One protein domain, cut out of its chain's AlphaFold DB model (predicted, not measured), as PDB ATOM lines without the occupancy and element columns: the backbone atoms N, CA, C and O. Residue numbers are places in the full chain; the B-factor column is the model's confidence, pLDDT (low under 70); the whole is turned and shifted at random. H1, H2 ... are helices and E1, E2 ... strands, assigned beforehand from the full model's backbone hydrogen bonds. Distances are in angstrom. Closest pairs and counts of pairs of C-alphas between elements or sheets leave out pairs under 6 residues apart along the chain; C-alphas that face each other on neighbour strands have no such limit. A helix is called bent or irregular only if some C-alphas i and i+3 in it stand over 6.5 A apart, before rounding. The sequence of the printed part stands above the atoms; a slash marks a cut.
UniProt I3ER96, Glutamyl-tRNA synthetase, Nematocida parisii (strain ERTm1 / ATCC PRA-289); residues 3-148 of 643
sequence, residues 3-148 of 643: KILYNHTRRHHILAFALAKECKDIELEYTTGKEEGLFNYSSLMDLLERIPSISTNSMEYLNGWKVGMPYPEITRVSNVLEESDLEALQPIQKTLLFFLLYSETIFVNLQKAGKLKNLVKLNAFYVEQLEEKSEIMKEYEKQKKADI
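This is residues 3 to 148 of the 643 residues of the protein "Glutamyl-tRNA synthetase" of Nematocida parisii (strain ERTm1 / ATCC PRA-289) (UniProt I3ER96). A two-stranded sheet with H1 packed on it makes one end of the domain, and a cluster of the crossed helices H3, H5, H6 and H7 makes the other. Between them H4 lies side by side with H1 and meets H7 at nearly a right angle, while H8 leads away from the cluster to pack on H1. The 146 printed residues, in the order E1 H1 E2 H2 H3 H4 H5 H6 H7 H8, are mostly helix by their named elements, with eight named helices and two named strands, E1 and E2, parallel neighbours. The whole is compact, with a radius of gyration of the C-alphas of 15.3 A and spans of 46 by 32 by 27 A.

E1, residues 3 to 6, and E2, residues 26 to 30, are parallel, at 37 degrees, with N 4 and O 27 within hydrogen-bond range at 2.9 A. With H1, residues 13 to 22, they form a strand-helix-strand unit, two parallel neighbour strands with a helix between, whose crossover is right-handed. H1 touches H4, residues 91 to 103, closest at the C-alphas of Leu 15 and Phe 99, 5.3 A, at a shallow tilt of 16 degrees, opposite ways. H8, residues 134 to 146, touches H1 with residues 136 to 140 alone, closest at C-alphas 136 and 18, 6.4 A, at a steep tilt of 59 degrees. H7, residues 120 to 132, touches H4, about perpendicular at 81 degrees, with C-alphas 126 and 98 closest at 6.4 A. H3, residues 71 to 83, touches H7, about perpendicular at 86 degrees, with C-alphas 82 and 122 closest at 5.3 A. H5, residues 105 to 112, only just touches H3, with 3 pairs of C-alphas within 8 A, the closest being those of Ile 106 and Tyr 71, 6.8 A. H6, residues 115 to 118, and H7 touch only at the corner, and only just, with 3 pairs of C-alphas within 8 A, those of Leu 116 and Asn 123 being closest at 6.1 A. H2, residues 44 to 49, touches no helix. Every O i to N i+4 pair is within hydrogen-bond range in H1, H2, H3, H4, H5, H7 and H8; H6 is too short for one.

E1 begins at C-alpha 3, (293.182, 172.512, 244.742), and is 9.7 A long; E2 is 13.3 A. H1 is 14.3 A, H3 18.6 A, H4 18.2 A and H7 18.4 A long. H6 is irregular, 7.2 A from C-alpha 115 to 118. H8, 18.8 A, ends at C-alpha 146, (304.714, 159.210, 234.232).

The C-alphas farthest apart are those of Glu 36 and Asn 118, 47.5 A. The printed part has no cut. Long links join E2 to H2 and H2 to H3. The mean pLDDT of the printed part is 75.6, with 43 residues under 70, among them 30 to 46.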
ATOM      1  N   LYS A   3     292.324 172.890 245.864       74.94
ATOM      2  CA  LYS A   3     293.182 172.512 244.742       74.94
ATOM      3  C   LYS A   3     294.621 172.921 245.029       74.94
ATOM      4  O   LYS A   3     294.891 174.107 245.242       74.94
ATOM      5  N   ILE A   4     295.524 171.949 245.068       71.44
ATOM      6  CA  ILE A   4     296.941 172.148 245.379       71.44
ATOM      7  C   ILE A   4     297.768 171.945 244.109       71.44
ATOM      8  O   ILE A   4     297.757 170.864 243.516       71.44
ATOM      9  N   LEU A   5     298.537 172.972 243.739       68.62
ATOM     10  CA  LEU A   5     299.537 172.861 242.679       68.62
ATOM     11  C   LEU A   5     300.747 172.083 243.173       68.62
ATOM     12  O   LEU A   5     301.328 172.416 244.213       68.62
ATOM     13  N   TYR A   6     301.188 171.110 242.382       65.00
ATOM     14  CA  TYR A   6     302.403 170.369 242.677       65.00
ATOM     15  C   TYR A   6     303.408 170.395 241.522       65.00
ATOM     16  O   TYR A   6     303.068 170.342 240.344       65.00
ATOM     17  N   ASN A   7     304.685 170.447 241.901       58.62
ATOM     18  CA  ASN A   7     305.841 170.218 241.041       58.62
ATOM     19  C   ASN A   7     306.806 169.314 241.831       58.62
ATOM     20  O   ASN A   7     307.050 169.550 243.019       58.62
ATOM     21  N   HIS A   8     307.354 168.277 241.191       52.47
ATOM     22  CA  HIS A   8     308.207 167.251 241.815       52.47
ATOM     23  C   HIS A   8     309.519 167.772 242.438       52.47
ATOM     24  O   HIS A   8     310.263 167.004 243.044       52.47
ATOM     25  N   THR A   9     309.808 169.070 242.325       43.72
ATOM     26  CA  THR A   9     310.971 169.739 242.929       43.72
ATOM     27  C   THR A   9     310.811 170.087 244.417       43.72
ATOM     28  O   THR A   9     311.807 170.408 245.068       43.72
ATOM     29  N   ARG A  10     309.601 170.020 244.999       53.56
ATOM     30  CA  ARG A  10     309.357 170.375 246.416       53.56
ATOM     31  C   ARG A  10     309.236 169.150 247.334       53.56
ATOM     32  O   ARG A  10     308.530 168.196 247.024       53.56
ATOM     33  N   ARG A  11     309.871 169.222 248.516       54.91
ATOM     34  CA  ARG A  11     310.002 168.120 249.503       54.91
ATOM     35  C   ARG A  11     308.675 167.580 250.069       54.91
ATOM     36  O   ARG A  11     308.640 166.453 250.539       54.91
ATOM     37  N   HIS A  12     307.586 168.336 249.970       61.25
ATOM     38  CA  HIS A  12     306.285 167.992 250.559       61.25
ATOM     39  C   HIS A  12     305.268 167.432 249.574       61.25
ATOM     40  O   HIS A  12     304.115 167.202 249.931       61.25
ATOM     41  N   HIS A  13     305.650 167.233 248.317       71.69
ATOM     42  CA  HIS A  13     304.700 166.718 247.345       71.69
ATOM     43  C   HIS A  13     304.155 165.356 247.776       71.69
ATOM     44  O   HIS A  13     302.957 165.127 247.650       71.69
ATOM     45  N   ILE A  14     304.991 164.480 248.334       76.12
ATOM     46  CA  ILE A  14     304.513 163.188 248.825       76.12
ATOM     47  C   ILE A  14     303.480 163.346 249.951       76.12
ATOM     48  O   ILE A  14     302.517 162.592 249.992       76.12
ATOM     49  N   LEU A  15     303.623 164.373 250.797       80.19
ATOM     50  CA  LEU A  15     302.639 164.707 251.824       80.19
ATOM     51  C   LEU A  15     301.319 165.162 251.191       80.19
ATOM     52  O   LEU A  15     300.275 164.616 251.517       80.19
ATOM     53  N   ALA A  16     301.350 166.110 250.250       77.44
ATOM     54  CA  ALA A  16     300.129 166.554 249.570       77.44
ATOM     55  C   ALA A  16     299.464 165.415 248.772       77.44
ATOM     56  O   ALA A  16     298.243 165.297 248.770       77.44
ATOM     57  N   PHE A  17     300.277 164.551 248.155       82.88
ATOM     58  CA  PHE A  17     299.858 163.335 247.460       82.88
ATOM     59  C   PHE A  17     299.117 162.372 248.379       82.88
ATOM     60  O   PHE A  17     298.005 161.950 248.069       82.88
ATOM     61  N   ALA A  18     299.714 162.064 249.527       84.56
ATOM     62  CA  ALA A  18     299.108 161.197 250.517       84.56
ATOM     63  C   ALA A  18     297.814 161.787 251.087       84.56
ATOM     64  O   ALA A  18     296.801 161.096 251.157       84.56
ATOM     65  N   LEU A  19     297.814 163.083 251.415       83.69
ATOM     66  CA  LEU A  19     296.621 163.763 251.914       83.69
ATOM     67  C   LEU A  19     295.492 163.778 250.874       83.69
ATOM     68  O   LEU A  19     294.347 163.565 251.246       83.69
ATOM     69  N   ALA A  20     295.786 163.955 249.583       84.00
ATOM     70  CA  ALA A  20     294.773 163.892 248.524       84.00
ATOM     71  C   ALA A  20     294.195 162.491 248.298       84.00
ATOM     72  O   ALA A  20     293.048 162.344 247.885       84.00
ATOM     73  N   LYS A  21     294.972 161.444 248.587       84.50
ATOM     74  CA  LYS A  21     294.490 160.059 248.522       84.50
ATOM     75  C   LYS A  21     293.534 159.729 249.661       84.50
ATOM     76  O   LYS A  21     292.600 158.955 249.465       84.50
ATOM     77  N   GLU A  22     293.751 160.326 250.825       81.88
ATOM     78  CA  GLU A  22     292.966 160.043 252.026       81.88
ATOM     79  C   GLU A  22     291.856 161.070 252.294       81.88
ATOM     80  O   GLU A  22     290.885 160.764 252.987       81.88
ATOM     81  N   CYS A  23     291.940 162.268 251.709       79.62
ATOM     82  CA  CYS A  23     290.969 163.342 251.872       79.62
ATOM     83  C   CYS A  23     290.342 163.737 250.530       79.62
ATOM     84  O   CYS A  23     290.983 164.342 249.674       79.62
ATOM     85  N   LYS A  24     289.038 163.471 250.383       76.06
ATOM     86  CA  LYS A  24     288.254 163.807 249.176       76.06
ATOM     87  C   LYS A  24     288.123 165.310 248.919       76.06
ATOM     88  O   LYS A  24     287.738 165.715 247.827       76.06
ATOM     89  N   ASP A  25     288.431 166.127 249.922       76.31
ATOM     90  CA  ASP A  25     288.412 167.579 249.815       76.31
ATOM     91  C   ASP A  25     289.693 168.151 249.212       76.31
ATOM     92  O   ASP A  25     289.774 169.368 249.094       76.31
ATOM     93  N   ILE A  26     290.674 167.333 248.823       79.50
ATOM     94  CA  ILE A  26     291.935 167.792 248.238       79.50
ATOM     95  C   ILE A  26     292.053 167.254 246.813       79.50
ATOM     96  O   ILE A  26     291.989 166.052 246.575       79.50
ATOM     97  N   GLU A  27     292.267 168.158 245.864       80.94
ATOM     98  CA  GLU A  27     292.545 167.832 244.469       80.94
ATOM     99  C   GLU A  27     293.969 168.285 244.128       80.94
ATOM    100  O   GLU A  27     294.409 169.360 244.546       80.94
ATOM    101  N   LEU A  28     294.704 167.452 243.392       78.88
ATOM    102  CA  LEU A  28     296.083 167.722 242.998       78.88
ATOM    103  C   LEU A  28     296.170 167.982 241.508       78.88
ATOM    104  O   LEU A  28     295.687 167.183 240.710       78.88
ATOM    105  N   GLU A  29     296.864 169.057 241.153       73.44
ATOM    106  CA  GLU A  29     297.071 169.450 239.765       73.44
ATOM    107  C   GLU A  29     298.564 169.669 239.500       73.44
ATOM    108  O   GLU A  29     299.240 170.435 240.198       73.44
ATOM    109  N   TYR A  30     299.094 168.934 238.519       69.50
ATOM    110  CA  TYR A  30     300.485 169.065 238.098       69.50
ATOM    111  C   TYR A  30     300.651 170.326 237.260       69.50
ATOM    112  O   TYR A  30     299.942 170.510 236.273       69.50
ATOM    113  N   THR A  31     301.628 171.164 237.602       59.84
ATOM    114  CA  THR A  31     301.942 172.353 236.806       59.84
ATOM    115  C   THR A  31     303.443 172.589 236.687       59.84
ATOM    116  O   THR A  31     304.228 172.324 237.605       59.84
ATOM    117  N   THR A  32     303.851 173.146 235.549       56.12
ATOM    118  CA  THR A  32     305.201 173.668 235.313       56.12
ATOM    119  C   THR A  32     305.310 175.174 235.603       56.12
ATOM    120  O   THR A  32     306.421 175.705 235.575       56.12
ATOM    121  N   GLY A  33     304.204 175.857 235.948       52.31
ATOM    122  CA  GLY A  33     304.133 177.308 236.187       52.31
ATOM    123  C   GLY A  33     303.325 177.711 237.433       52.31
ATOM    124  O   GLY A  33     302.916 176.873 238.232       52.31
ATOM    125  N   LYS A  34     303.122 179.017 237.649       48.28
ATOM    126  CA  LYS A  34     302.133 179.526 238.617       48.28
ATOM    127  C   LYS A  34     300.858 179.857 237.847       48.28
ATOM    128  O   LYS A  34     300.834 180.867 237.154       48.28
ATOM    129  N   GLU A  35     299.827 179.036 237.967       50.34
ATOM    130  CA  GLU A  35     298.494 179.413 237.489       50.34
ATOM    131  C   GLU A  35     297.780 180.274 238.537       50.34
ATOM    132  O   GLU A  35     297.850 180.001 239.741       50.34
ATOM    133  N   GLU A  36     297.114 181.340 238.092       47.75
ATOM    134  CA  GLU A  36     296.300 182.183 238.967       47.75
ATOM    135  C   GLU A  36     295.065 181.407 239.450       47.75
ATOM    136  O   GLU A  36     294.288 180.891 238.653       47.75
ATOM    137  N   GLY A  37     294.876 181.338 240.772       53.00
ATOM    138  CA  GLY A  37     293.689 180.743 241.401       53.00
ATOM    139  C   GLY A  37     293.909 179.411 242.129       53.00
ATOM    140  O   GLY A  37     293.029 178.998 242.884       53.00
ATOM    141  N   LEU A  38     295.074 178.768 241.987       57.19
ATOM    142  CA  LEU A  38     295.387 177.496 242.653       57.19
ATOM    143  C   LEU A  38     296.393 177.678 243.806       57.19
ATOM    144  O   LEU A  38     297.288 178.525 243.756       57.19
ATOM    145  N   PHE A  39     296.240 176.905 244.887       62.84
ATOM    146  CA  PHE A  39     297.013 177.104 246.114       62.84
ATOM    147  C   PHE A  39     298.368 176.389 246.071       62.84
ATOM    148  O   PHE A  39     298.466 175.199 245.775       62.84
ATOM    149  N   ASN A  40     299.421 177.121 246.435       62.34
ATOM    150  CA  ASN A  40     300.767 176.599 246.624       62.34
ATOM    151  C   ASN A  40     301.250 176.995 248.026       62.34
ATOM    152  O   ASN A  40     301.469 178.179 248.284       62.34
ATOM    153  N   TYR A  41     301.382 176.025 248.933       60.38
ATOM    154  CA  TYR A  41     301.748 176.294 250.325       60.38
ATOM    155  C   TYR A  41     303.247 176.553 250.481       60.38
ATOM    156  O   TYR A  41     304.087 175.942 249.809       60.38
ATOM    157  N   SER A  42     303.580 177.476 251.385       55.72
ATOM    158  CA  SER A  42     304.962 177.826 251.725       55.72
ATOM    159  C   SER A  42     305.410 177.226 253.060       55.72
ATOM    160  O   SER A  42     306.601 176.980 253.251       55.72
ATOM    161  N   SER A  43     304.453 176.918 253.940       62.75
ATOM    162  CA  SER A  43     304.659 176.291 255.244       62.75
ATOM    163  C   SER A  43     303.654 175.156 255.492       62.75
ATOM    164  O   SER A  43     302.635 175.048 254.805       62.75
ATOM    165  N   LEU A  44     303.942 174.305 256.482       67.94
ATOM    166  CA  LEU A  44     303.001 173.284 256.951       67.94
ATOM    167  C   LEU A  44     301.714 173.919 257.501       67.94
ATOM    168  O   LEU A  44     300.627 173.411 257.246       67.94
ATOM    169  N   MET A  45     301.827 175.051 258.197       68.25
ATOM    170  CA  MET A  45     300.674 175.750 258.767       68.25
ATOM    171  C   MET A  45     299.763 176.305 257.668       68.25
ATOM    172  O   MET A  45     298.558 176.098 257.738       68.25
ATOM    173  N   ASP A  46     300.325 176.870 256.590       69.00
ATOM    174  CA  ASP A  46     299.537 177.354 255.444       69.00
ATOM    175  C   ASP A  46     298.717 176.221 254.803       69.00
ATOM    176  O   ASP A  46     297.612 176.438 254.304       69.00
ATOM    177  N   LEU A  47     299.292 175.012 254.755       72.75
ATOM    178  CA  LEU A  47     298.630 173.826 254.221       72.75
ATOM    179  C   LEU A  47     297.486 173.381 255.138       72.75
ATOM    180  O   LEU A  47     296.389 173.115 254.652       72.75
ATOM    181  N   LEU A  48     297.735 173.320 256.447       72.12
ATOM    182  CA  LEU A  48     296.776 172.825 257.438       72.12
ATOM    183  C   LEU A  48     295.617 173.801 257.675       72.12
ATOM    184  O   LEU A  48     294.474 173.361 257.745       72.12
ATOM    185  N   GLU A  49     295.864 175.114 257.679       72.19
ATOM    186  CA  GLU A  49     294.811 176.142 257.766       72.19
ATOM    187  C   GLU A  49     293.790 176.043 256.625       72.19
ATOM    188  O   GLU A  49     292.627 176.420 256.776       72.19
ATOM    189  N   ARG A  50     294.213 175.520 255.470       72.12
ATOM    190  CA  ARG A  50     293.353 175.357 254.296       72.12
ATOM    191  C   ARG A  50     292.674 174.002 254.205       72.12
ATOM    192  O   ARG A  50     291.854 173.844 253.307       72.12
ATOM    193  N   ILE A  51     292.965 173.056 255.100       74.12
ATOM    194  CA  ILE A  51     292.344 171.727 255.136       74.12
ATOM    195  C   ILE A  51     291.549 171.600 256.450       74.12
ATOM    196  O   ILE A  51     292.058 171.060 257.432       74.12
ATOM    197  N   PRO A  52     290.278 172.058 256.493       64.38
ATOM    198  CA  PRO A  52     289.496 172.139 257.734       64.38
ATOM    199  C   PRO A  52     289.232 170.782 258.398       64.38
ATOM    200  O   PRO A  52     288.873 170.722 259.571       64.38
ATOM    201  N   SER A  53     289.382 169.688 257.646       67.44
ATOM    202  CA  SER A  53     289.209 168.310 258.111       67.44
ATOM    203  C   SER A  53     290.377 167.797 258.964       67.44
ATOM    204  O   SER A  53     290.232 166.766 259.622       67.44
ATOM    205  N   ILE A  54     291.513 168.504 259.000       69.81
ATOM    206  CA  ILE A  54     292.672 168.159 259.828       69.81
ATOM    207  C   ILE A  54     292.745 169.142 261.000       69.81
ATOM    208  O   ILE A  54     293.372 170.194 260.918       69.81
ATOM    209  N   SER A  55     292.107 168.798 262.122       67.12
ATOM    210  CA  SER A  55     292.294 169.550 263.369       67.12
ATOM    211  C   SER A  55     293.720 169.348 263.889       67.12
ATOM    212  O   SER A  55     294.165 168.210 264.053       67.12
ATOM    213  N   THR A  56     294.440 170.435 264.161       63.47
ATOM    214  CA  THR A  56     295.814 170.410 264.694       63.47
ATOM    215  C   THR A  56     295.884 170.653 266.200       63.47
ATOM    216  O   THR A  56     296.973 170.611 266.765       63.47
ATOM    217  N   ASN A  57     294.744 170.837 266.877       65.75
ATOM    218  CA  ASN A  57     294.689 171.146 268.314       65.75
ATOM    219  C   ASN A  57     295.355 170.071 269.200       65.75
ATOM    220  O   ASN A  57     295.787 170.373 270.303       65.75
ATOM    221  N   SER A  58     295.464 168.823 268.726       63.31
ATOM    222  CA  SER A  58     296.166 167.720 269.408       63.31
ATOM    223  C   SER A  58     297.619 167.516 268.942       63.31
ATOM    224  O   SER A  58     298.252 166.529 269.309       63.31
ATOM    225  N   MET A  59     298.150 168.418 268.107       71.44
ATOM    226  CA  MET A  59     299.472 168.335 267.472       71.44
ATOM    227  C   MET A  59     300.284 169.628 267.654       71.44
ATOM    228  O   MET A  59     301.027 170.033 266.763       71.44
ATOM    229  N   GLU A  60     300.177 170.293 268.810       71.12
ATOM    230  CA  GLU A  60     300.893 171.554 269.083       71.12
ATOM    231  C   GLU A  60     302.422 171.432 268.951       71.12
ATOM    232  O   GLU A  60     303.102 172.394 268.592       71.12
ATOM    233  N   TYR A  61     302.974 170.231 269.152       73.19
ATOM    234  CA  TYR A  61     304.387 169.920 268.913       73.19
ATOM    235  C   TYR A  61     304.815 170.079 267.441       73.19
ATOM    236  O   TYR A  61     306.011 170.181 267.161       73.19
ATOM    237  N   LEU A  62     303.866 170.157 266.499       71.94
ATOM    238  CA  LEU A  62     304.113 170.444 265.084       71.94
ATOM    239  C   LEU A  62     304.091 171.943 264.748       71.94
ATOM    240  O   LEU A  62     304.522 172.308 263.657       71.94
ATOM    241  N   ASN A  63     303.677 172.831 265.663       70.00
ATOM    242  CA  ASN A  63     303.587 174.280 265.399       70.00
ATOM    243  C   ASN A  63     304.944 174.920 265.049       70.00
ATOM    244  O   ASN A  63     305.002 175.971 264.414       70.00
ATOM    245  N   GLY A  64     306.047 174.288 265.460       62.78
ATOM    246  CA  GLY A  64     307.411 174.687 265.109       62.78
ATOM    247  C   GLY A  64     308.048 173.854 263.996       62.78
ATOM    248  O   GLY A  64     309.243 174.024 263.753       62.78
ATOM    249  N   TRP A  65     307.303 172.939 263.365       70.06
ATOM    250  CA  TRP A  65     307.847 172.025 262.364       70.06
ATOM    251  C   TRP A  65     308.285 172.799 261.125       70.06
ATOM    252  O   TRP A  65     307.485 173.407 260.410       70.06
ATOM    253  N   LYS A  66     309.587 172.755 260.861       62.78
ATOM    254  CA  LYS A  66     310.192 173.253 259.629       62.78
ATOM    255  C   LYS A  66     310.651 172.067 258.811       62.78
ATOM    256  O   LYS A  66     310.788 170.967 259.329       62.78
ATOM    257  N   VAL A  67     310.872 172.285 257.528       57.12
ATOM    258  CA  VAL A  67     311.263 171.189 256.646       57.12
ATOM    259  C   VAL A  67     312.702 171.326 256.233       57.12
ATOM    260  O   VAL A  67     313.133 172.411 255.845       57.12
ATOM    261  N   GLY A  68     313.440 170.220 256.332       57.25
ATOM    262  CA  GLY A  68     314.890 170.278 256.447       57.25
ATOM    263  C   GLY A  68     315.291 170.863 257.791       57.25
ATOM    264  O   GLY A  68     316.027 171.845 257.835       57.25
ATOM    265  N   MET A  69     314.737 170.320 258.874       62.50
ATOM    266  CA  MET A  69     315.188 170.696 260.210       62.50
ATOM    267  C   MET A  69     316.619 170.184 260.417       62.50
ATOM    268  O   MET A  69     316.891 169.017 260.125       62.50
ATOM    269  N   PRO A  70     317.531 171.002 260.967       60.84
ATOM    270  CA  PRO A  70     318.874 170.542 261.279       60.84
ATOM    271  C   PRO A  70     318.817 169.435 262.339       60.84
ATOM    272  O   PRO A  70     317.886 169.355 263.145       60.84
ATOM    273  N   TYR A  71     319.846 168.585 262.380       67.06
ATOM    274  CA  TYR A  71     319.904 167.416 263.270       67.06
ATOM    275  C   TYR A  71     319.515 167.689 264.745       67.06
ATOM    276  O   TYR A  71     318.757 166.887 265.307       67.06
ATOM    277  N   PRO A  72     319.938 168.802 265.384       70.19
ATOM    278  CA  PRO A  72     319.515 169.124 266.747       70.19
ATOM    279  C   PRO A  72     318.004 169.353 266.882       70.19
ATOM    280  O   PRO A  72     317.407 168.940 267.875       70.19
ATOM    281  N   GLU A  73     317.366 169.970 265.885       73.25
ATOM    282  CA  GLU A  73     315.921 170.213 265.887       73.25
ATOM    283  C   GLU A  73     315.143 168.915 265.676       73.25
ATOM    284  O   GLU A  73     314.193 168.663 266.414       73.25
ATOM    285  N   ILE A  74     315.590 168.040 264.765       79.12
ATOM    286  CA  ILE A  74     314.973 166.718 264.573       79.12
ATOM    287  C   ILE A  74     315.101 165.868 265.828       79.12
ATOM    288  O   ILE A  74     314.137 165.219 266.220       79.12
ATOM    289  N   THR A  75     316.256 165.891 266.491       78.94
ATOM    290  CA  THR A  75     316.458 165.152 267.746       78.94
ATOM    291  C   THR A  75     315.533 165.685 268.840       78.94
ATOM    292  O   THR A  75     314.866 164.908 269.517       78.94
ATOM    293  N   ARG A  76     315.419 167.014 268.965       82.81
ATOM    294  CA  ARG A  76     314.501 167.664 269.909       82.81
ATOM    295  C   ARG A  76     313.048 167.268 269.652       82.81
ATOM    296  O   ARG A  76     312.361 166.875 270.585       82.81
ATOM    297  N   VAL A  77     312.588 167.353 268.404       82.62
ATOM    298  CA  VAL A  77     311.208 167.009 268.038       82.62
ATOM    299  C   VAL A  77     310.949 165.513 268.211       82.62
ATOM    300  O   VAL A  77     309.901 165.142 268.721       82.62
ATOM    301  N   SER A  78     311.915 164.656 267.878       86.44
ATOM    302  CA  SER A  78     311.791 163.206 268.066       86.44
ATOM    303  C   SER A  78     311.641 162.831 269.546       86.44
ATOM    304  O   SER A  78     310.843 161.957 269.868       86.44
ATOM    305  N   ASN A  79     312.334 163.526 270.454       85.25
ATOM    306  CA  ASN A  79     312.155 163.336 271.898       85.25
ATOM    307  C   ASN A  79     310.766 163.800 272.370       85.25
ATOM    308  O   ASN A  79     310.125 163.107 273.150       85.25
ATOM    309  N   VAL A  80     310.264 164.931 271.858       86.75
ATOM    310  CA  VAL A  80     308.901 165.407 272.167       86.75
ATOM    311  C   VAL A  80     307.841 164.422 271.658       86.75
ATOM    312  O   VAL A  80     306.866 164.144 272.352       86.75
ATOM    313  N   LEU A  81     308.031 163.863 270.460       87.94
ATOM    314  CA  LEU A  81     307.132 162.858 269.889       87.94
ATOM    315  C   LEU A  81     307.145 161.544 270.680       87.94
ATOM    316  O   LEU A  81     306.105 160.911 270.807       87.94
ATOM    317  N   GLU A  82     308.290 161.153 271.241       89.75
ATOM    318  CA  GLU A  82     308.400 159.977 272.115       89.75
ATOM    319  C   GLU A  82     307.609 160.140 273.427       89.75
ATOM    320  O   GLU A  82     307.054 159.177 273.964       89.75
ATOM    321  N   GLU A  83     307.520 161.368 273.938       87.00
ATOM    322  CA  GLU A  83     306.726 161.707 275.124       87.00
ATOM    323  C   GLU A  83     305.231 161.894 274.811       87.00
ATOM    324  O   GLU A  83     304.402 161.860 275.720       87.00
ATOM    325  N   SER A  84     304.872 162.047 273.532       86.56
ATOM    326  CA  SER A  84     303.506 162.313 273.077       86.56
ATOM    327  C   SER A  84     302.652 161.043 272.959       86.56
ATOM    328  O   SER A  84     303.155 159.932 272.777       86.56
ATOM    329  N   ASP A  85     301.329 161.213 273.024       86.69
ATOM    330  CA  ASP A  85     300.364 160.134 272.794       86.69
ATOM    331  C   ASP A  85     300.069 159.974 271.291       86.69
ATOM    332  O   ASP A  85     299.137 160.563 270.740       86.69
ATOM    333  N   LEU A  86     300.924 159.207 270.607       87.25
ATOM    334  CA  LEU A  86     300.819 158.954 269.164       87.25
ATOM    335  C   LEU A  86     299.639 158.035 268.797       87.25
ATOM    336  O   LEU A  86     299.188 158.034 267.648       87.25
ATOM    337  N   GLU A  87     299.124 157.253 269.749       84.44
ATOM    338  CA  GLU A  87     298.017 156.319 269.516       84.44
ATOM    339  C   GLU A  87     296.671 157.045 269.430       84.44
ATOM    340  O   GLU A  87     295.831 156.664 268.611       84.44
ATOM    341  N   ALA A  88     296.507 158.132 270.194       86.31
ATOM    342  CA  ALA A  88     295.317 158.984 270.197       86.31
ATOM    343  C   ALA A  88     295.106 159.796 268.900       86.31
ATOM    344  O   ALA A  88     294.053 160.422 268.720       86.31
ATOM    345  N   LEU A  89     296.083 159.798 267.986       86.25
ATOM    346  CA  LEU A  89     295.986 160.494 266.706       86.25
ATOM    347  C   LEU A  89     294.921 159.865 265.799       86.25
ATOM    348  O   LEU A  89     294.875 158.654 265.587       86.25
ATOM    349  N   GLN A  90     294.092 160.711 265.190       86.38
ATOM    350  CA  GLN A  90     293.155 160.299 264.146       86.38
ATOM    351  C   GLN A  90     293.913 159.787 262.908       86.38
ATOM    352  O   GLN A  90     295.028 160.246 262.653       86.38
ATOM    353  N   PRO A  91     293.322 158.911 262.071       86.06
ATOM    354  CA  PRO A  91     294.006 158.335 260.908       86.06
ATOM    355  C   PRO A  91     294.681 159.373 259.998       86.06
ATOM    356  O   PRO A  91     295.850 159.232 259.656       86.06
ATOM    357  N   ILE A  92     293.994 160.480 259.700       83.12
ATOM    358  CA  ILE A  92     294.548 161.558 258.866       83.12
ATOM    359  C   ILE A  92     295.715 162.301 259.542       83.12
ATOM    360  O   ILE A  92     296.634 162.767 258.871       83.12
ATOM    361  N   GLN A  93     295.713 162.382 260.877       84.44
ATOM    362  CA  GLN A  93     296.799 162.974 261.663       84.44
ATOM    363  C   GLN A  93     298.018 162.043 261.699       84.44
ATOM    364  O   GLN A  93     299.147 162.520 261.597       84.44
ATOM    365  N   LYS A  94     297.801 160.721 261.766       88.56
ATOM    366  CA  LYS A  94     298.873 159.720 261.639       88.56
ATOM    367  C   LYS A  94     299.535 159.794 260.265       88.56
ATOM    368  O   LYS A  94     300.758 159.863 260.192       88.56
ATOM    369  N   THR A  95     298.744 159.903 259.196       87.69
ATOM    370  CA  THR A  95     299.242 160.107 257.828       87.69
ATOM    371  C   THR A  95     300.055 161.390 257.706       87.69
ATOM    372  O   THR A  95     301.170 161.364 257.184       87.69
ATOM    373  N   LEU A  96     299.537 162.510 258.219       85.44
ATOM    374  CA  LEU A  96     300.254 163.783 258.239       85.44
ATOM    375  C   LEU A  96     301.610 163.650 258.945       85.44
ATOM    376  O   LEU A  96     302.640 163.974 258.356       85.44
ATOM    377  N   LEU A  97     301.616 163.147 260.182       87.69
ATOM    378  CA  LEU A  97     302.828 162.994 260.985       87.69
ATOM    379  C   LEU A  97     303.831 162.043 260.324       87.69
ATOM    380  O   LEU A  97     305.019 162.356 260.244       87.69
ATOM    381  N   PHE A  98     303.363 160.908 259.803       90.88
ATOM    382  CA  PHE A  98     304.205 159.954 259.095       90.88
ATOM    383  C   PHE A  98     304.869 160.588 257.872       90.88
ATOM    384  O   PHE A  98     306.088 160.509 257.737       90.88
ATOM    385  N   PHE A  99     304.111 161.257 256.998       87.50
ATOM    386  CA  PHE A  99     304.685 161.852 255.791       87.50
ATOM    387  C   PHE A  99     305.554 163.081 256.079       87.50
ATOM    388  O   PHE A  99     306.479 163.349 255.312       87.50
ATOM    389  N   LEU A 100     305.339 163.777 257.201       83.69
ATOM    390  CA  LEU A 100     306.268 164.790 257.707       83.69
ATOM    391  C   LEU A 100     307.600 164.161 258.127       83.69
ATOM    392  O   LEU A 100     308.647 164.573 257.629       83.69
ATOM    393  N   LEU A 101     307.569 163.115 258.955       86.31
ATOM    394  CA  LEU A 101     308.763 162.365 259.363       86.31
ATOM    395  C   LEU A 101     309.488 161.742 258.161       86.31
ATOM    396  O   LEU A 101     310.711 161.803 258.064       86.31
ATOM    397  N   TYR A 102     308.732 161.191 257.214       85.50
ATOM    398  CA  TYR A 102     309.246 160.601 255.981       85.50
ATOM    399  C   TYR A 102     309.880 161.650 255.054       85.50
ATOM    400  O   TYR A 102     310.856 161.361 254.359       85.50
ATOM    401  N   SER A 103     309.356 162.881 255.047       77.00
ATOM    402  CA  SER A 103     309.935 163.991 254.281       77.00
ATOM    403  C   SER A 103     311.268 164.492 254.855       77.00
ATOM    404  O   SER A 103     312.083 165.058 254.119       77.00
ATOM    405  N   GLU A 104     311.548 164.209 256.133       78.75
ATOM    406  CA  GLU A 104     312.803 164.558 256.799       78.75
ATOM    407  C   GLU A 104     313.874 163.485 256.585       78.75
ATOM    408  O   GLU A 104     313.940 162.454 257.255       78.75
ATOM    409  N   THR A 105     314.796 163.760 255.662       72.31
ATOM    410  CA  THR A 105     315.856 162.814 255.278       72.31
ATOM    411  C   THR A 105     316.733 162.391 256.458       72.31
ATOM    412  O   THR A 105     317.132 161.230 256.549       72.31
ATOM    413  N   ILE A 106     317.022 163.311 257.383       73.06
ATOM    414  CA  ILE A 106     317.781 163.009 258.600       73.06
ATOM    415  C   ILE A 106     317.013 161.999 259.461       73.06
ATOM    416  O   ILE A 106     317.609 161.012 259.881       73.06
ATOM    417  N   PHE A 107     315.706 162.181 259.670       84.25
ATOM    418  CA  PHE A 107     314.887 161.252 260.452       84.25
ATOM    419  C   PHE A 107     314.874 159.847 259.831       84.25
ATOM    420  O   PHE A 107     315.178 158.863 260.508       84.25
ATOM    421  N   VAL A 108     314.643 159.752 258.517       83.56
ATOM    422  CA  VAL A 108     314.678 158.478 257.775       83.56
ATOM    423  C   VAL A 108     316.044 157.793 257.897       83.56
ATOM    424  O   VAL A 108     316.126 156.576 258.078       83.56
ATOM    425  N   ASN A 109     317.135 158.556 257.828       75.81
ATOM    426  CA  ASN A 109     318.484 158.017 257.986       75.81
ATOM    427  C   ASN A 109     318.746 157.528 259.417       75.81
ATOM    428  O   ASN A 109     319.375 156.484 259.593       75.81
ATOM    429  N   LEU A 110     318.248 158.236 260.436       80.50
ATOM    430  CA  LEU A 110     318.334 157.799 261.833       80.50
ATOM    431  C   LEU A 110     317.558 156.501 262.062       80.50
ATOM    432  O   LEU A 110     318.063 155.610 262.751       80.50
ATOM    433  N   GLN A 111     316.380 156.369 261.451       85.88
ATOM    434  CA  GLN A 111     315.566 155.159 261.514       85.88
ATOM    435  C   GLN A 111     316.294 153.967 260.884       85.88
ATOM    436  O   GLN A 111     316.505 152.952 261.550       85.88
ATOM    437  N   LYS A 112     316.789 154.120 259.648       79.88
ATOM    438  CA  LYS A 112     317.546 153.075 258.936       79.88
ATOM    439  C   LYS A 112     318.838 152.684 259.651       79.88
ATOM    440  O   LYS A 112     319.230 151.522 259.633       79.88
ATOM    441  N   ALA A 113     319.496 153.643 260.302       75.12
ATOM    442  CA  ALA A 113     320.700 153.402 261.094       75.12
ATOM    443  C   ALA A 113     320.414 152.763 262.468       75.12
ATOM    444  O   ALA A 113     321.349 152.531 263.236       75.12
ATOM    445  N   GLY A 114     319.146 152.516 262.817       80.38
ATOM    446  CA  GLY A 114     318.751 152.000 264.126       80.38
ATOM    447  C   GLY A 114     319.051 152.962 265.280       80.38
ATOM    448  O   GLY A 114     319.113 152.530 266.428       80.38
ATOM    449  N   LYS A 115     319.254 154.254 264.997       76.88
ATOM    450  CA  LYS A 115     319.535 155.286 266.007       76.88
ATOM    451  C   LYS A 115     318.272 155.766 266.731       76.88
ATOM    452  O   LYS A 115     318.388 156.367 267.791       76.88
ATOM    453  N   LEU A 116     317.086 155.441 266.212       79.06
ATOM    454  CA  LEU A 116     315.802 155.675 266.887       79.06
ATOM    455  C   LEU A 116     315.420 154.557 267.873       79.06
ATOM    456  O   LEU A 116     314.342 154.604 268.442       79.06
ATOM    457  N   LYS A 117     316.275 153.550 268.113       74.31
ATOM    458  CA  LYS A 117     315.961 152.426 269.022       74.31
ATOM    459  C   LYS A 117     315.664 152.850 270.466       74.31
ATOM    460  O   LYS A 117     314.957 152.132 271.161       74.31
ATOM    461  N   ASN A 118     316.196 153.993 270.898       79.44
ATOM    462  CA  ASN A 118     315.920 154.567 272.217       79.44
ATOM    463  C   ASN A 118     314.603 155.369 272.255       79.44
ATOM    464  O   ASN A 118     314.189 155.783 273.330       79.44
ATOM    465  N   LEU A 119     313.972 155.587 271.097       87.62
ATOM    466  CA  LEU A 119     312.671 156.232 270.923       87.62
ATOM    467  C   LEU A 119     311.666 155.150 270.513       87.62
ATOM    468  O   LEU A 119     311.368 154.950 269.334       87.62
ATOM    469  N   VAL A 120     311.258 154.353 271.499       88.81
ATOM    470  CA  VAL A 120     310.520 153.104 271.301       88.81
ATOM    471  C   VAL A 120     309.152 153.372 270.680       88.81
ATOM    472  O   VAL A 120     308.800 152.710 269.703       88.81
ATOM    473  N   LYS A 121     308.405 154.352 271.204       90.88
ATOM    474  CA  LYS A 121     307.053 154.673 270.726       90.88
ATOM    475  C   LYS A 121     307.085 155.273 269.329       90.88
ATOM    476  O   LYS A 121     306.349 154.830 268.452       90.88
ATOM    477  N   LEU A 122     307.976 156.236 269.098       91.56
ATOM    478  CA  LEU A 122     308.104 156.902 267.805       91.56
ATOM    479  C   LEU A 122     308.577 155.937 266.715       91.56
ATOM    480  O   LEU A 122     308.079 155.974 265.590       91.56
ATOM    481  N   ASN A 123     309.529 155.057 267.034       91.00
ATOM    482  CA  ASN A 123     310.013 154.071 266.077       91.00
ATOM    483  C   ASN A 123     308.948 153.008 265.764       91.00
ATOM    484  O   ASN A 123     308.809 152.636 264.601       91.00
ATOM    485  N   ALA A 124     308.185 152.547 266.763       90.81
ATOM    486  CA  ALA A 124     307.064 151.631 266.547       90.81
ATOM    487  C   ALA A 124     305.993 152.264 265.644       90.81
ATOM    488  O   ALA A 124     305.654 151.684 264.614       90.81
ATOM    489  N   PHE A 125     305.572 153.493 265.963       94.19
ATOM    490  CA  PHE A 125     304.645 154.278 265.144       94.19
ATOM    491  C   PHE A 125     305.130 154.406 263.695       94.19
ATOM    492  O   PHE A 125     304.384 154.142 262.755       94.19
ATOM    493  N   TYR A 126     306.395 154.787 263.490       92.56
ATOM    494  CA  TYR A 126     306.921 154.993 262.143       92.56
ATOM    495  C   TYR A 126     306.965 153.699 261.324       92.56
ATOM    496  O   TYR A 126     306.650 153.732 260.139       92.56
ATOM    497  N   VAL A 127     307.355 152.568 261.923       91.19
ATOM    498  CA  VAL A 127     307.405 151.273 261.224       91.19
ATOM    499  C   VAL A 127     306.004 150.800 260.837       91.19
ATOM    500  O   VAL A 127     305.805 150.404 259.692       91.19
ATOM    501  N   GLU A 128     305.036 150.911 261.747       93.12
ATOM    502  CA  GLU A 128     303.631 150.580 261.478       93.12
ATOM    503  C   GLU A 128     303.080 151.410 260.309       93.12
ATOM    504  O   GLU A 128     302.551 150.873 259.336       93.12
ATOM    505  N   GLN A 129     303.279 152.730 260.352       93.12
ATOM    506  CA  GLN A 129     302.813 153.631 259.298       93.12
ATOM    507  C   GLN A 129     303.572 153.436 257.975       93.12
ATOM    508  O   GLN A 129     302.993 153.595 256.901       93.12
ATOM    509  N   LEU A 130     304.850 153.046 258.012       89.81
ATOM    510  CA  LEU A 130     305.632 152.739 256.812       89.81
ATOM    511  C   LEU A 130     305.051 151.546 256.041       89.81
ATOM    512  O   LEU A 130     305.022 151.573 254.808       89.81
ATOM    513  N   GLU A 131     304.587 150.518 256.754       90.00
ATOM    514  CA  GLU A 131     303.900 149.370 256.159       90.00
ATOM    515  C   GLU A 131     302.526 149.775 255.611       90.00
ATOM    516  O   GLU A 131     302.235 149.520 254.436       90.00
ATOM    517  N   GLU A 132     301.725 150.482 256.417       90.00
ATOM    518  CA  GLU A 132     300.370 150.919 256.061       90.00
ATOM    519  C   GLU A 132     300.358 151.825 254.816       90.00
ATOM    520  O   GLU A 132     299.541 151.650 253.911       90.00
ATOM    521  N   LYS A 133     301.297 152.775 254.723       90.88
ATOM    522  CA  LYS A 133     301.352 153.772 253.639       90.88
ATOM    523  C   LYS A 133     302.219 153.343 252.452       90.88
ATOM    524  O   LYS A 133     302.423 154.125 251.517       90.88
ATOM    525  N   SER A 134     302.713 152.102 252.448       87.00
ATOM    526  CA  SER A 134     303.603 151.575 251.405       87.00
ATOM    527  C   SER A 134     303.021 151.671 249.993       87.00
ATOM    528  O   SER A 134     303.744 152.002 249.052       87.00
ATOM    529  N   GLU A 135     301.716 151.449 249.836       86.69
ATOM    530  CA  GLU A 135     301.059 151.495 248.529       86.69
ATOM    531  C   GLU A 135     300.909 152.929 248.002       86.69
ATOM    532  O   GLU A 135     301.232 153.193 246.846       86.69
ATOM    533  N   ILE A 136     300.565 153.887 248.872       87.00
ATOM    534  CA  ILE A 136     300.521 155.320 248.531       87.00
ATOM    535  C   ILE A 136     301.898 155.795 248.046       87.00
ATOM    536  O   ILE A 136     302.001 156.520 247.056       87.00
ATOM    537  N   MET A 137     302.977 155.349 248.697       84.19
ATOM    538  CA  MET A 137     304.344 155.684 248.284       84.19
ATOM    539  C   MET A 137     304.716 155.084 246.918       84.19
ATOM    540  O   MET A 137     305.366 155.753 246.112       84.19
ATOM    541  N   LYS A 138     304.299 153.843 246.626       85.00
ATOM    542  CA  LYS A 138     304.515 153.226 245.304       85.00
ATOM    543  C   LYS A 138     303.738 153.951 244.208       85.00
ATOM    544  O   LYS A 138     304.292 154.187 243.134       85.00
ATOM    545  N   GLU A 139     302.484 154.317 244.470       85.00
ATOM    546  CA  GLU A 139     301.662 155.091 243.537       85.00
ATOM    547  C   GLU A 139     302.280 156.458 243.240       85.00
ATOM    548  O   GLU A 139     302.382 156.841 242.072       85.00
ATOM    549  N   TYR A 140     302.771 157.150 244.272       83.00
ATOM    550  CA  TYR A 140     303.471 158.423 244.123       83.00
ATOM    551  C   TYR A 140     304.688 158.306 243.194       83.00
ATOM    552  O   TYR A 140     304.834 159.083 242.250       83.00
ATOM    553  N   GLU A 141     305.548 157.305 243.406       76.38
ATOM    554  CA  GLU A 141     306.727 157.084 242.557       76.38
ATOM    555  C   GLU A 141     306.357 156.667 241.124       76.38
ATOM    556  O   GLU A 141     307.084 156.985 240.179       76.38
ATOM    557  N   LYS A 142     305.219 155.989 240.928       81.06
ATOM    558  CA  LYS A 142     304.700 155.657 239.595       81.06
ATOM    559  C   LYS A 142     304.210 156.905 238.854       81.06
ATOM    560  O   LYS A 142     304.564 157.081 237.691       81.06
ATOM    561  N   GLN A 143     303.451 157.777 239.519       74.31
ATOM    562  CA  GLN A 143     302.935 159.016 238.929       74.31
ATOM    563  C   GLN A 143     304.059 160.005 238.607       74.31
ATOM    564  O   GLN A 143     304.155 160.491 237.486       74.31
ATOM    565  N   LYS A 144     305.015 160.168 239.525       71.25
ATOM    566  CA  LYS A 144     306.239 160.955 239.316       71.25
ATOM    567  C   LYS A 144     307.053 160.511 238.097       71.25
ATOM    568  O   LYS A 144     307.678 161.337 237.445       71.25
ATOM    569  N   LYS A 145     307.073 159.212 237.778       66.69
ATOM    570  CA  LYS A 145     307.734 158.691 236.568       66.69
ATOM    571  C   LYS A 145     306.927 158.936 235.291       66.69
ATOM    572  O   LYS A 145     307.536 159.064 234.236       66.69
ATOM    573  N   ALA A 146     305.597 158.974 235.375       64.25
ATOM    574  CA  ALA A 146     304.714 159.210 234.232       64.25
ATOM    575  C   ALA A 146     304.681 160.690 233.806       64.25
ATOM    576  O   ALA A 146     304.620 160.980 232.613       64.25
ATOM    577  N   ASP A 147     304.789 161.608 234.770       60.12
ATOM    578  CA  ASP A 147     304.771 163.060 234.538       60.12
ATOM    579  C   ASP A 147     306.121 163.599 233.995       60.12
ATOM    580  O   ASP A 147     306.194 164.712 233.467       60.12
ATOM    581  N   ILE A 148     307.196 162.795 234.042       50.75
ATOM    582  CA  ILE A 148     308.493 163.092 233.410       50.75
ATOM    583  C   ILE A 148     308.488 162.536 231.979       50.75
ATOM    584  O   ILE A 148     308.863 161.388 231.736       50.75
TER     585      ILE A 148